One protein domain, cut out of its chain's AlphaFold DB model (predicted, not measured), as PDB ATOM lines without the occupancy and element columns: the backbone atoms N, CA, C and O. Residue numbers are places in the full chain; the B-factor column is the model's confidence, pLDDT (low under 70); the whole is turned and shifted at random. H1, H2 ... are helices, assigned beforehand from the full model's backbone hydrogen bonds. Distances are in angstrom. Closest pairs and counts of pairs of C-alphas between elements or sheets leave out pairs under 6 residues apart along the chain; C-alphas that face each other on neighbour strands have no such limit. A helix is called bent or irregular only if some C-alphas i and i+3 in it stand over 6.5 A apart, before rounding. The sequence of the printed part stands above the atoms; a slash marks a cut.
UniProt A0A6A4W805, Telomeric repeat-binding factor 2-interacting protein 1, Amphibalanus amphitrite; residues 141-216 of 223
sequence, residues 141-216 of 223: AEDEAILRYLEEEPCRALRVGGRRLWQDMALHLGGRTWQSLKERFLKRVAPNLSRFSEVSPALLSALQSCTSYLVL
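What this domain is: This is residues 141 to 216 of the 223 residues of the protein "Telomeric repeat-binding factor 2-interacting protein 1" of Amphibalanus amphitrite (UniProt A0A6A4W805). A compact cluster of crossed helices, in which the longest helix, H4, makes one side, with H3 near its first end, H5 near its last end, and the short H2 on the far side between H3 and H5. H1 lies across one side of this group, its first part meeting H4 about perpendicularly and its last part reaching toward H2 and H5. The printed part has 76 residues with five named helices in the order H1, H2, H3, H4, H5 and no named strand, and its class is all helix. The radius of gyration of the C-alphas is 11.4 A, and the outline is rounded, 28 by 27 by 22 A.

Where its parts are: H1, residues 141 to 152, begins at C-alpha 141 at (273.789, 181.035, 200.822) and is 16.2 A long from first to last C-alpha. H2, residues 154 to 159, is 8.5 A long. H3, residues 163 to 173, is 15.5 A long. H4, residues 178 to 195, is 23.1 A long and begins at C-alpha 178 at (280.081, 192.057, 189.951). It has a kink of 54 degrees near residue 189 and is irregular, with C-alphas 191 and 194 8.1 A apart. H5, residues 201 to 214, is 19.8 A long and ends at C-alpha 214 at (266.116, 194.016, 181.439). It is neither bent nor irregular, but only just: C-alphas 209 and 212 are 6.5 A apart.

How they stand to each other: H1 with residues 143 to 146 touches residues 181 to 189 of H4, about perpendicular at 90 degrees; their closest C-alphas, of Asp 143 and Val 189, are 6.6 A apart. H1 with residues 145 to 149 only just touches H3, with 3 pairs of C-alphas within 8 A; the closest, of Tyr 149 and Met 169, are 7.2 A apart, and the two run opposite ways at a steep tilt of 59 degrees. H3 touches residues 178 to 182 of H4, about perpendicular at 81 degrees; the closest C-alphas, of Trp 166 and Trp 178, are 4.8 A apart. H2 only just touches H5, with 3 pairs of C-alphas within 8 A; the closest, of Pro 154 and Leu 203, are 7.3 A apart, and the two run the same way at a shallow tilt of 17 degrees. H4 and H5 are close but not clearly touching, with the C-alphas of Leu 193 and Leu 204 closest at 7.5 A. H2 and H4 are apart, and so are H3 and H5. In H1, H2 and H3 every O i to N i+4 pair is within hydrogen-bond range; in H4 9 of 14 are, and in H5 8 of 10.

The domain as a whole: The two C-alphas farthest apart, of Gly 175 and Ser 209, are 30.0 A apart. The printed part has no cut, and its four links between helices are tight. The mean pLDDT of the printed part is 85.8; residues 158 to 161 and 210 to 216 are under 70.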
ATOM      1  N   ALA A 141     273.569 179.890 199.938       95.88
ATOM      2  CA  ALA A 141     273.789 181.035 200.822       95.88
ATOM      3  C   ALA A 141     274.250 182.296 200.066       95.88
ATOM      4  O   ALA A 141     273.873 183.400 200.437       95.88
ATOM      5  N   GLU A 142     275.044 182.155 198.995       96.88
ATOM      6  CA  GLU A 142     275.399 183.295 198.136       96.88
ATOM      7  C   GLU A 142     274.180 183.804 197.353       96.88
ATOM      8  O   GLU A 142     273.999 185.013 197.247       96.88
ATOM      9  N   ASP A 143     273.333 182.907 196.835       96.69
ATOM     10  CA  ASP A 143     272.102 183.297 196.139       96.69
ATOM     11  C   ASP A 143     271.123 184.020 197.093       96.69
ATOM     12  O   ASP A 143     270.552 185.045 196.727       96.69
ATOM     13  N   GLU A 144     270.982 183.545 198.335       94.88
ATOM     14  CA  GLU A 144     270.182 184.196 199.389       94.88
ATOM     15  C   GLU A 144     270.765 185.556 199.802       94.88
ATOM     16  O   GLU A 144     270.018 186.515 199.986       94.88
ATOM     17  N   ALA A 145     272.093 185.686 199.877       96.06
ATOM     18  CA  ALA A 145     272.744 186.958 200.183       96.06
ATOM     19  C   ALA A 145     272.536 188.009 199.076       96.06
ATOM     20  O   ALA A 145     272.368 189.189 199.378       96.06
ATOM     21  N   ILE A 146     272.489 187.590 197.803       94.94
ATOM     22  CA  ILE A 146     272.116 188.474 196.685       94.94
ATOM     23  C   ILE A 146     270.689 189.002 196.881       94.94
ATOM     24  O   ILE A 146     270.447 190.193 196.701       94.94
ATOM     25  N   LEU A 147     269.748 188.130 197.252       93.94
ATOM     26  CA  LEU A 147     268.344 188.502 197.444       93.94
ATOM     27  C   LEU A 147     268.169 189.443 198.636       93.94
ATOM     28  O   LEU A 147     267.510 190.469 198.494       93.94
ATOM     29  N   ARG A 148     268.829 189.147 199.759       94.12
ATOM     30  CA  ARG A 148     268.818 190.002 200.951       94.12
ATOM     31  C   ARG A 148     269.352 191.402 200.651       94.12
ATOM     32  O   ARG A 148     268.718 192.383 201.013       94.12
ATOM     33  N   TYR A 149     270.457 191.502 199.911       93.88
ATOM     34  CA  TYR A 149     271.010 192.798 199.507       93.88
ATOM     35  C   TYR A 149     270.004 193.617 198.672       93.88
ATOM     36  O   TYR A 149     269.872 194.827 198.844       93.88
ATOM     37  N   LEU A 150     269.274 192.966 197.760       91.50
ATOM     38  CA  LEU A 150     268.252 193.629 196.939       91.50
ATOM     39  C   LEU A 150     267.012 194.039 197.748       91.50
ATOM     40  O   LEU A 150     266.353 195.014 197.389       91.50
ATOM     41  N   GLU A 151     266.701 193.306 198.816       91.31
ATOM     42  CA  GLU A 151     265.608 193.607 199.740       91.31
ATOM     43  C   GLU A 151     265.920 194.781 200.671       91.31
ATOM     44  O   GLU A 151     265.031 195.579 200.957       91.31
ATOM     45  N   GLU A 152     267.174 194.913 201.106       90.56
ATOM     46  CA  GLU A 152     267.638 196.026 201.941       90.56
ATOM     47  C   GLU A 152     267.676 197.356 201.167       90.56
ATOM     48  O   GLU A 152     267.397 198.417 201.728       90.56
ATOM     49  N   GLU A 153     267.964 197.316 199.860       85.12
ATOM     50  CA  GLU A 153     268.072 198.507 199.007       85.12
ATOM     51  C   GLU A 153     267.106 198.490 197.794       85.12
ATOM     52  O   GLU A 153     267.539 198.653 196.643       85.12
ATOM     53  N   PRO A 154     265.777 198.375 197.993       77.75
ATOM     54  CA  PRO A 154     264.824 198.154 196.903       77.75
ATOM     55  C   PRO A 154     264.745 199.360 195.959       77.75
ATOM     56  O   PRO A 154     264.685 199.210 194.738       77.75
ATOM     57  N   CYS A 155     264.850 200.580 196.495       73.12
ATOM     58  CA  CYS A 155     264.921 201.798 195.686       73.12
ATOM     59  C   CYS A 155     266.180 201.841 194.810       73.12
ATOM     60  O   CYS A 155     266.150 202.408 193.719       73.12
ATOM     61  N   ARG A 156     267.287 201.243 195.262       74.19
ATOM     62  CA  ARG A 156     268.543 201.195 194.508       74.19
ATOM     63  C   ARG A 156     268.487 200.118 193.431       74.19
ATOM     64  O   ARG A 156     268.948 200.367 192.326       74.19
ATOM     65  N   ALA A 157     267.849 198.982 193.703       70.62
ATOM     66  CA  ALA A 157     267.595 197.949 192.702       70.62
ATOM     67  C   ALA A 157     266.704 198.457 191.552       70.62
ATOM     68  O   ALA A 157     267.010 198.226 190.385       70.62
ATOM     69  N   LEU A 158     265.645 199.206 191.883       67.62
ATOM     70  CA  LEU A 158     264.690 199.750 190.910       67.62
ATOM     71  C   LEU A 158     265.239 200.946 190.119       67.62
ATOM     72  O   LEU A 158     264.936 201.100 188.940       67.62
ATOM     73  N   ARG A 159     266.050 201.802 190.753       63.03
ATOM     74  CA  ARG A 159     266.554 203.047 190.148       63.03
ATOM     75  C   ARG A 159     267.958 202.916 189.553       63.03
ATOM     76  O   ARG A 159     268.326 203.689 188.676       63.03
ATOM     77  N   VAL A 160     268.752 201.957 190.031       53.88
ATOM     78  CA  VAL A 160     270.163 201.747 189.661       53.88
ATOM     79  C   VAL A 160     270.341 200.365 189.033       53.88
ATOM     80  O   VAL A 160     271.328 199.685 189.295       53.88
ATOM     81  N   GLY A 161     269.445 199.975 188.120       57.53
ATOM     82  CA  GLY A 161     269.584 198.772 187.277       57.53
ATOM     83  C   GLY A 161     270.882 198.700 186.444       57.53
ATOM     84  O   GLY A 161     271.096 197.757 185.685       57.53
ATOM     85  N   GLY A 162     271.778 199.676 186.598       77.06
ATOM     86  CA  GLY A 162     273.094 199.733 185.996       77.06
ATOM     87  C   GLY A 162     274.200 199.014 186.778       77.06
ATOM     88  O   GLY A 162     274.046 198.447 187.859       77.06
ATOM     89  N   ARG A 163     275.395 199.082 186.199       86.75
ATOM     90  CA  ARG A 163     276.633 198.447 186.671       86.75
ATOM     91  C   ARG A 163     276.997 198.734 188.137       86.75
ATOM     92  O   ARG A 163     277.595 197.869 188.772       86.75
ATOM     93  N   ARG A 164     276.644 199.913 188.667       88.31
ATOM     94  CA  ARG A 164     277.006 200.350 190.030       88.31
ATOM     95  C   ARG A 164     276.416 199.459 191.121       88.31
ATOM     96  O   ARG A 164     277.164 199.052 191.999       88.31
ATOM     97  N   LEU A 165     275.140 199.078 191.020       91.69
ATOM     98  CA  LEU A 165     274.491 198.185 191.991       91.69
ATOM     99  C   LEU A 165     275.288 196.886 192.169       91.69
ATOM    100  O   LEU A 165     275.603 196.475 193.279       91.69
ATOM    101  N   TRP A 166     275.667 196.263 191.054       93.00
ATOM    102  CA  TRP A 166     276.416 195.011 191.066       93.00
ATOM    103  C   TRP A 166     277.845 195.183 191.586       93.00
ATOM    104  O   TRP A 166     278.393 194.254 192.176       93.00
ATOM    105  N   GLN A 167     278.469 196.338 191.341       93.50
ATOM    106  CA  GLN A 167     279.795 196.663 191.872       93.50
ATOM    107  C   GLN A 167     279.763 196.832 193.389       93.50
ATOM    108  O   GLN A 167     280.600 196.239 194.067       93.50
ATOM    109  N   ASP A 168     278.775 197.563 193.900       93.62
ATOM    110  CA  ASP A 168     278.574 197.774 195.334       93.62
ATOM    111  C   ASP A 168     278.252 196.442 196.029       93.62
ATOM    112  O   ASP A 168     278.895 196.074 197.012       93.62
ATOM    113  N   MET A 169     277.363 195.636 195.441       95.06
ATOM    114  CA  MET A 169     277.047 194.292 195.931       95.06
ATOM    115  C   MET A 169     278.275 193.366 195.927       95.06
ATOM    116  O   MET A 169     278.480 192.603 196.869       95.06
ATOM    117  N   ALA A 170     279.128 193.425 194.897       95.94
ATOM    118  CA  ALA A 170     280.365 192.639 194.850       95.94
ATOM    119  C   ALA A 170     281.364 193.048 195.934       95.94
ATOM    120  O   ALA A 170     282.074 192.194 196.467       95.94
ATOM    121  N   LEU A 171     281.414 194.342 196.251       95.88
ATOM    122  CA  LEU A 171     282.219 194.860 197.347       95.88
ATOM    123  C   LEU A 171     281.680 194.372 198.699       95.88
ATOM    124  O   LEU A 171     282.470 193.963 199.543       95.88
ATOM    125  N   HIS A 172     280.356 194.363 198.870       95.75
ATOM    126  CA  HIS A 172     279.698 193.937 200.104       95.75
ATOM    127  C   HIS A 172     279.814 192.424 200.356       95.75
ATOM    128  O   HIS A 172     280.188 192.003 201.447       95.75
ATOM    129  N   LEU A 173     279.537 191.593 199.345       94.88
ATOM    130  CA  LEU A 173     279.575 190.130 199.473       94.88
ATOM    131  C   LEU A 173     281.000 189.559 199.439       94.88
ATOM    132  O   LEU A 173     281.253 188.482 199.979       94.88
ATOM    133  N   GLY A 174     281.936 190.266 198.795       93.88
ATOM    134  CA  GLY A 174     283.319 189.830 198.629       93.88
ATOM    135  C   GLY A 174     283.475 188.559 197.780       93.88
ATOM    136  O   GLY A 174     282.531 187.850 197.436       93.88
ATOM    137  N   GLY A 175     284.712 188.259 197.372       92.00
ATOM    138  CA  GLY A 175     285.070 186.971 196.751       92.00
ATOM    139  C   GLY A 175     284.467 186.669 195.367       92.00
ATOM    140  O   GLY A 175     284.769 185.620 194.791       92.00
ATOM    141  N   ARG A 176     283.644 187.562 194.806       94.94
ATOM    142  CA  ARG A 176     283.010 187.440 193.487       94.94
ATOM    143  C   ARG A 176     283.161 188.728 192.696       94.94
ATOM    144  O   ARG A 176     283.240 189.815 193.253       94.94
ATOM    145  N   THR A 177     283.188 188.612 191.371       95.00
ATOM    146  CA  THR A 177     283.125 189.792 190.504       95.00
ATOM    147  C   THR A 177     281.671 190.202 190.310       95.00
ATOM    148  O   THR A 177     280.794 189.343 190.187       95.00
ATOM    149  N   TRP A 178     281.417 191.506 190.208       95.25
ATOM    150  CA  TRP A 178     280.081 192.057 189.951       95.25
ATOM    151  C   TRP A 178     279.401 191.428 188.728       95.25
ATOM    152  O   TRP A 178     278.211 191.134 188.757       95.25
ATOM    153  N   GLN A 179     280.174 191.138 187.678       93.56
ATOM    154  CA  GLN A 179     279.670 190.497 186.467       93.56
ATOM    155  C   GLN A 179     279.169 189.073 186.749       93.56
ATOM    156  O   GLN A 179     278.108 188.694 186.263       93.56
ATOM    157  N   SER A 180     279.892 188.305 187.575       95.00
ATOM    158  CA  SER A 180     279.468 186.955 187.961       95.00
ATOM    159  C   SER A 180     278.208 186.960 188.826       95.00
ATOM    160  O   SER A 180     277.367 186.086 188.645       95.00
ATOM    161  N   LEU A 181     278.052 187.952 189.714       95.50
ATOM    162  CA  LEU A 181     276.848 188.126 190.533       95.50
ATOM    163  C   LEU A 181     275.639 188.490 189.667       95.50
ATOM    164  O   LEU A 181     274.617 187.814 189.748       95.50
ATOM    165  N   LYS A 182     275.792 189.476 188.770       92.56
ATOM    166  CA  LYS A 182     274.758 189.871 187.800       92.56
ATOM    167  C   LYS A 182     274.312 188.678 186.959       92.56
ATOM    168  O   LYS A 182     273.128 188.372 186.877       92.56
ATOM    169  N   GLU A 183     275.263 187.972 186.351       92.81
ATOM    170  CA  GLU A 183     274.959 186.832 185.487       92.81
ATOM    171  C   GLU A 183     274.317 185.675 186.264       92.81
ATOM    172  O   GLU A 183     273.361 185.063 185.779       92.81
ATOM    173  N   ARG A 184     274.801 185.387 187.481       95.62
ATOM    174  CA  ARG A 184     274.209 184.374 188.363       95.62
ATOM    175  C   ARG A 184     272.766 184.717 188.695       95.62
ATOM    176  O   ARG A 184     271.903 183.846 188.566       95.62
ATOM    177  N   PHE A 185     272.514 185.964 189.081       93.56
ATOM    178  CA  PHE A 185     271.179 186.432 189.397       93.56
ATOM    179  C   PHE A 185     270.247 186.251 188.200       93.56
ATOM    180  O   PHE A 185     269.270 185.514 188.297       93.56
ATOM    181  N   LEU A 186     270.607 186.811 187.043       89.75
ATOM    182  CA  LEU A 186     269.772 186.782 185.842       89.75
ATOM    183  C   LEU A 186     269.507 185.360 185.328       89.75
ATOM    184  O   LEU A 186     268.374 185.021 185.005       89.75
ATOM    185  N   LYS A 187     270.535 184.504 185.259       91.25
ATOM    186  CA  LYS A 187     270.405 183.173 184.637       91.25
ATOM    187  C   LYS A 187     269.886 182.092 185.577       91.25
ATOM    188  O   LYS A 187     269.424 181.054 185.103       91.25
ATOM    189  N   ARG A 188     270.056 182.245 186.893       95.00
ATOM    190  CA  ARG A 188     269.780 181.167 187.857       95.00
ATOM    191  C   ARG A 188     268.853 181.591 188.983       95.00
ATOM    192  O   ARG A 188     267.946 180.822 189.273       95.00
ATOM    193  N   VAL A 189     269.051 182.755 189.594       93.38
ATOM    194  CA  VAL A 189     268.243 183.175 190.753       93.38
ATOM    195  C   VAL A 189     266.874 183.686 190.304       93.38
ATOM    196  O   VAL A 189     265.863 183.134 190.722       93.38
ATOM    197  N   ALA A 190     266.838 184.651 189.384       89.62
ATOM    198  CA  ALA A 190     265.624 185.275 188.860       89.62
ATOM    199  C   ALA A 190     264.573 184.271 188.330       89.62
ATOM    200  O   ALA A 190     263.425 184.336 188.768       89.62
ATOM    201  N   PRO A 191     264.909 183.285 187.469       89.56
ATOM    202  CA  PRO A 191     263.914 182.314 187.000       89.56
ATOM    203  C   PRO A 191     263.471 181.313 188.077       89.56
ATOM    204  O   PRO A 191     262.470 180.630 187.898       89.56
ATOM    205  N   ASN A 192     264.208 181.197 189.188       93.00
ATOM    206  CA  ASN A 192     263.919 180.256 190.273       93.00
ATOM    207  C   ASN A 192     263.511 180.964 191.574       93.00
ATOM    208  O   ASN A 192     263.650 180.376 192.645       93.00
ATOM    209  N   LEU A 193     263.005 182.201 191.503       90.06
ATOM    210  CA  LEU A 193     262.621 182.983 192.686       90.06
ATOM    211  C   LEU A 193     261.606 182.261 193.584       90.06
ATOM    212  O   LEU A 193     261.699 182.353 194.802       90.06
ATOM    213  N   SER A 194     260.707 181.462 193.005       89.88
ATOM    214  CA  SER A 194     259.727 180.656 193.749       89.88
ATOM    215  C   SER A 194     260.345 179.622 194.698       89.88
ATOM    216  O   SER A 194     259.662 179.123 195.586       89.88
ATOM    217  N   ARG A 195     261.632 179.284 194.531       93.06
ATOM    218  CA  ARG A 195     262.349 178.353 195.416       93.06
ATOM    219  C   ARG A 195     262.886 179.014 196.684       93.06
ATOM    220  O   ARG A 195     263.290 178.299 197.598       93.06
ATOM    221  N   PHE A 196     262.914 180.342 196.734       91.06
ATOM    222  CA  PHE A 196     263.399 181.101 197.878       91.06
ATOM    223  C   PHE A 196     262.190 181.591 198.678       91.06
ATOM    224  O   PHE A 196     261.637 182.652 198.409       91.06
ATOM    225  N   SER A 197     261.755 180.790 199.651       84.75
ATOM    226  CA  SER A 197     260.580 181.082 200.487       84.75
ATOM    227  C   SER A 197     260.758 182.286 201.418       84.75
ATOM    228  O   SER A 197     259.780 182.774 201.968       84.75
ATOM    229  N   GLU A 198     261.996 182.735 201.621       86.19
ATOM    230  CA  GLU A 198     262.343 183.812 202.558       86.19
ATOM    231  C   GLU A 198     262.256 185.210 201.934       86.19
ATOM    232  O   GLU A 198     262.365 186.201 202.645       86.19
ATOM    233  N   VAL A 199     262.060 185.310 200.616       85.31
ATOM    234  CA  VAL A 199     262.048 186.602 199.922       85.31
ATOM    235  C   VAL A 199     260.697 187.280 200.095       85.31
ATOM    236  O   VAL A 199     259.658 186.687 199.794       85.31
ATOM    237  N   SER A 200     260.708 188.553 200.498       88.75
ATOM    238  CA  SER A 200     259.484 189.342 200.597       88.75
ATOM    239  C   SER A 200     258.699 189.356 199.274       88.75
ATOM    240  O   SER A 200     259.262 189.652 198.211       88.75
ATOM    241  N   PRO A 201     257.375 189.104 199.309       86.69
ATOM    242  CA  PRO A 201     256.535 189.136 198.113       86.69
ATOM    243  C   PRO A 201     256.538 190.513 197.431       86.69
ATOM    244  O   PRO A 201     256.336 190.595 196.218       86.69
ATOM    245  N   ALA A 202     256.830 191.588 198.174       87.06
ATOM    246  CA  ALA A 202     256.987 192.927 197.612       87.06
ATOM    247  C   ALA A 202     258.191 193.007 196.659       87.06
ATOM    248  O   ALA A 202     258.072 193.558 195.563       87.06
ATOM    249  N   LEU A 203     259.327 192.400 197.030       85.12
ATOM    250  CA  LEU A 203     260.507 192.337 196.164       85.12
ATOM    251  C   LEU A 203     260.219 191.502 194.913       85.12
ATOM    252  O   LEU A 203     260.605 191.890 193.815       85.12
ATOM    253  N   LEU A 204     259.501 190.383 195.060       83.81
ATOM    254  CA  LEU A 204     259.111 189.540 193.926       83.81
ATOM    255  C   LEU A 204     258.258 190.311 192.915       83.81
ATOM    256  O   LEU A 204     258.545 190.271 191.719       83.81
ATOM    257  N   SER A 205     257.258 191.054 193.393       86.12
ATOM    258  CA  SER A 205     256.402 191.883 192.540       86.12
ATOM    259  C   SER A 205     257.194 193.002 191.843       86.12
ATOM    260  O   SER A 205     257.043 193.220 190.636       86.12
ATOM    261  N   ALA A 206     258.108 193.652 192.573       83.81
ATOM    262  CA  ALA A 206     258.986 194.689 192.039       83.81
ATOM    263  C   ALA A 206     259.922 194.146 190.942       83.81
ATOM    264  O   ALA A 206     260.032 194.725 189.861       83.81
ATOM    265  N   LEU A 207     260.550 192.990 191.176       82.25
ATOM    266  CA  LEU A 207     261.438 192.346 190.209       82.25
ATOM    267  C   LEU A 207     260.684 191.853 188.972       82.25
ATOM    268  O   LEU A 207     261.158 192.060 187.856       82.25
ATOM    269  N   GLN A 208     259.507 191.246 189.138       79.50
ATOM    270  CA  GLN A 208     258.677 190.810 188.010       79.50
ATOM    271  C   GLN A 208     258.311 191.987 187.101       79.50
ATOM    272  O   GLN A 208     258.440 191.877 185.883       79.50
ATOM    273  N   SER A 209     257.984 193.139 187.687       79.69
ATOM    274  CA  SER A 209     257.685 194.369 186.943       79.69
ATOM    275  C   SER A 209     258.898 194.897 186.159       79.69
ATOM    276  O   SER A 209     258.748 195.396 185.046       79.69
ATOM    277  N   CYS A 210     260.118 194.741 186.686       69.38
ATOM    278  CA  CYS A 210     261.342 195.241 186.046       69.38
ATOM    279  C   CYS A 210     262.003 194.264 185.063       69.38
ATOM    280  O   CYS A 210     262.680 194.692 184.128       69.38
ATOM    281  N   THR A 211     261.824 192.953 185.237       65.88
ATOM    282  CA  THR A 211     262.459 191.945 184.364       65.88
ATOM    283  C   THR A 211     262.003 192.023 182.906       65.88
ATOM    284  O   THR A 211     262.790 191.688 182.024       65.88
ATOM    285  N   SER A 212     260.809 192.561 182.632       63.62
ATOM    286  CA  SER A 212     260.353 192.840 181.262       63.62
ATOM    287  C   SER A 212     261.232 193.860 180.522       63.62
ATOM    288  O   SER A 212     261.301 193.800 179.298       63.62
ATOM    289  N   TYR A 213     261.906 194.773 181.228       58.44
ATOM    290  CA  TYR A 213     262.791 195.777 180.623       58.44
ATOM    291  C   TYR A 213     264.234 195.276 180.473       58.44
ATOM    292  O   TYR A 213     264.904 195.577 179.489       58.44
ATOM    293  N   LEU A 214     264.713 194.451 181.408       59.06
ATOM    294  CA  LEU A 214     266.116 194.016 181.439       59.06
ATOM    295  C   LEU A 214     266.487 192.986 180.361       59.06
ATOM    296  O   LEU A 214     267.665 192.851 180.036       59.06
ATOM    297  N   VAL A 215     265.514 192.254 179.811       58.66
ATOM    298  CA  VAL A 215     265.764 191.315 178.703       58.66
ATOM    299  C   VAL A 215     266.036 192.061 177.390       58.66
ATOM    300  O   VAL A 215     266.776 191.547 176.556       58.66
ATOM    301  N   LEU A 216     265.518 193.283 177.228       54.91
ATOM    302  CA  LEU A 216     265.675 194.073 176.001       54.91
ATOM    303  C   LEU A 216     267.019 194.822 175.941       54.91
ATOM    304  O   LEU A 216     267.617 194.909 174.874       54.91
TER     305      LEU A 216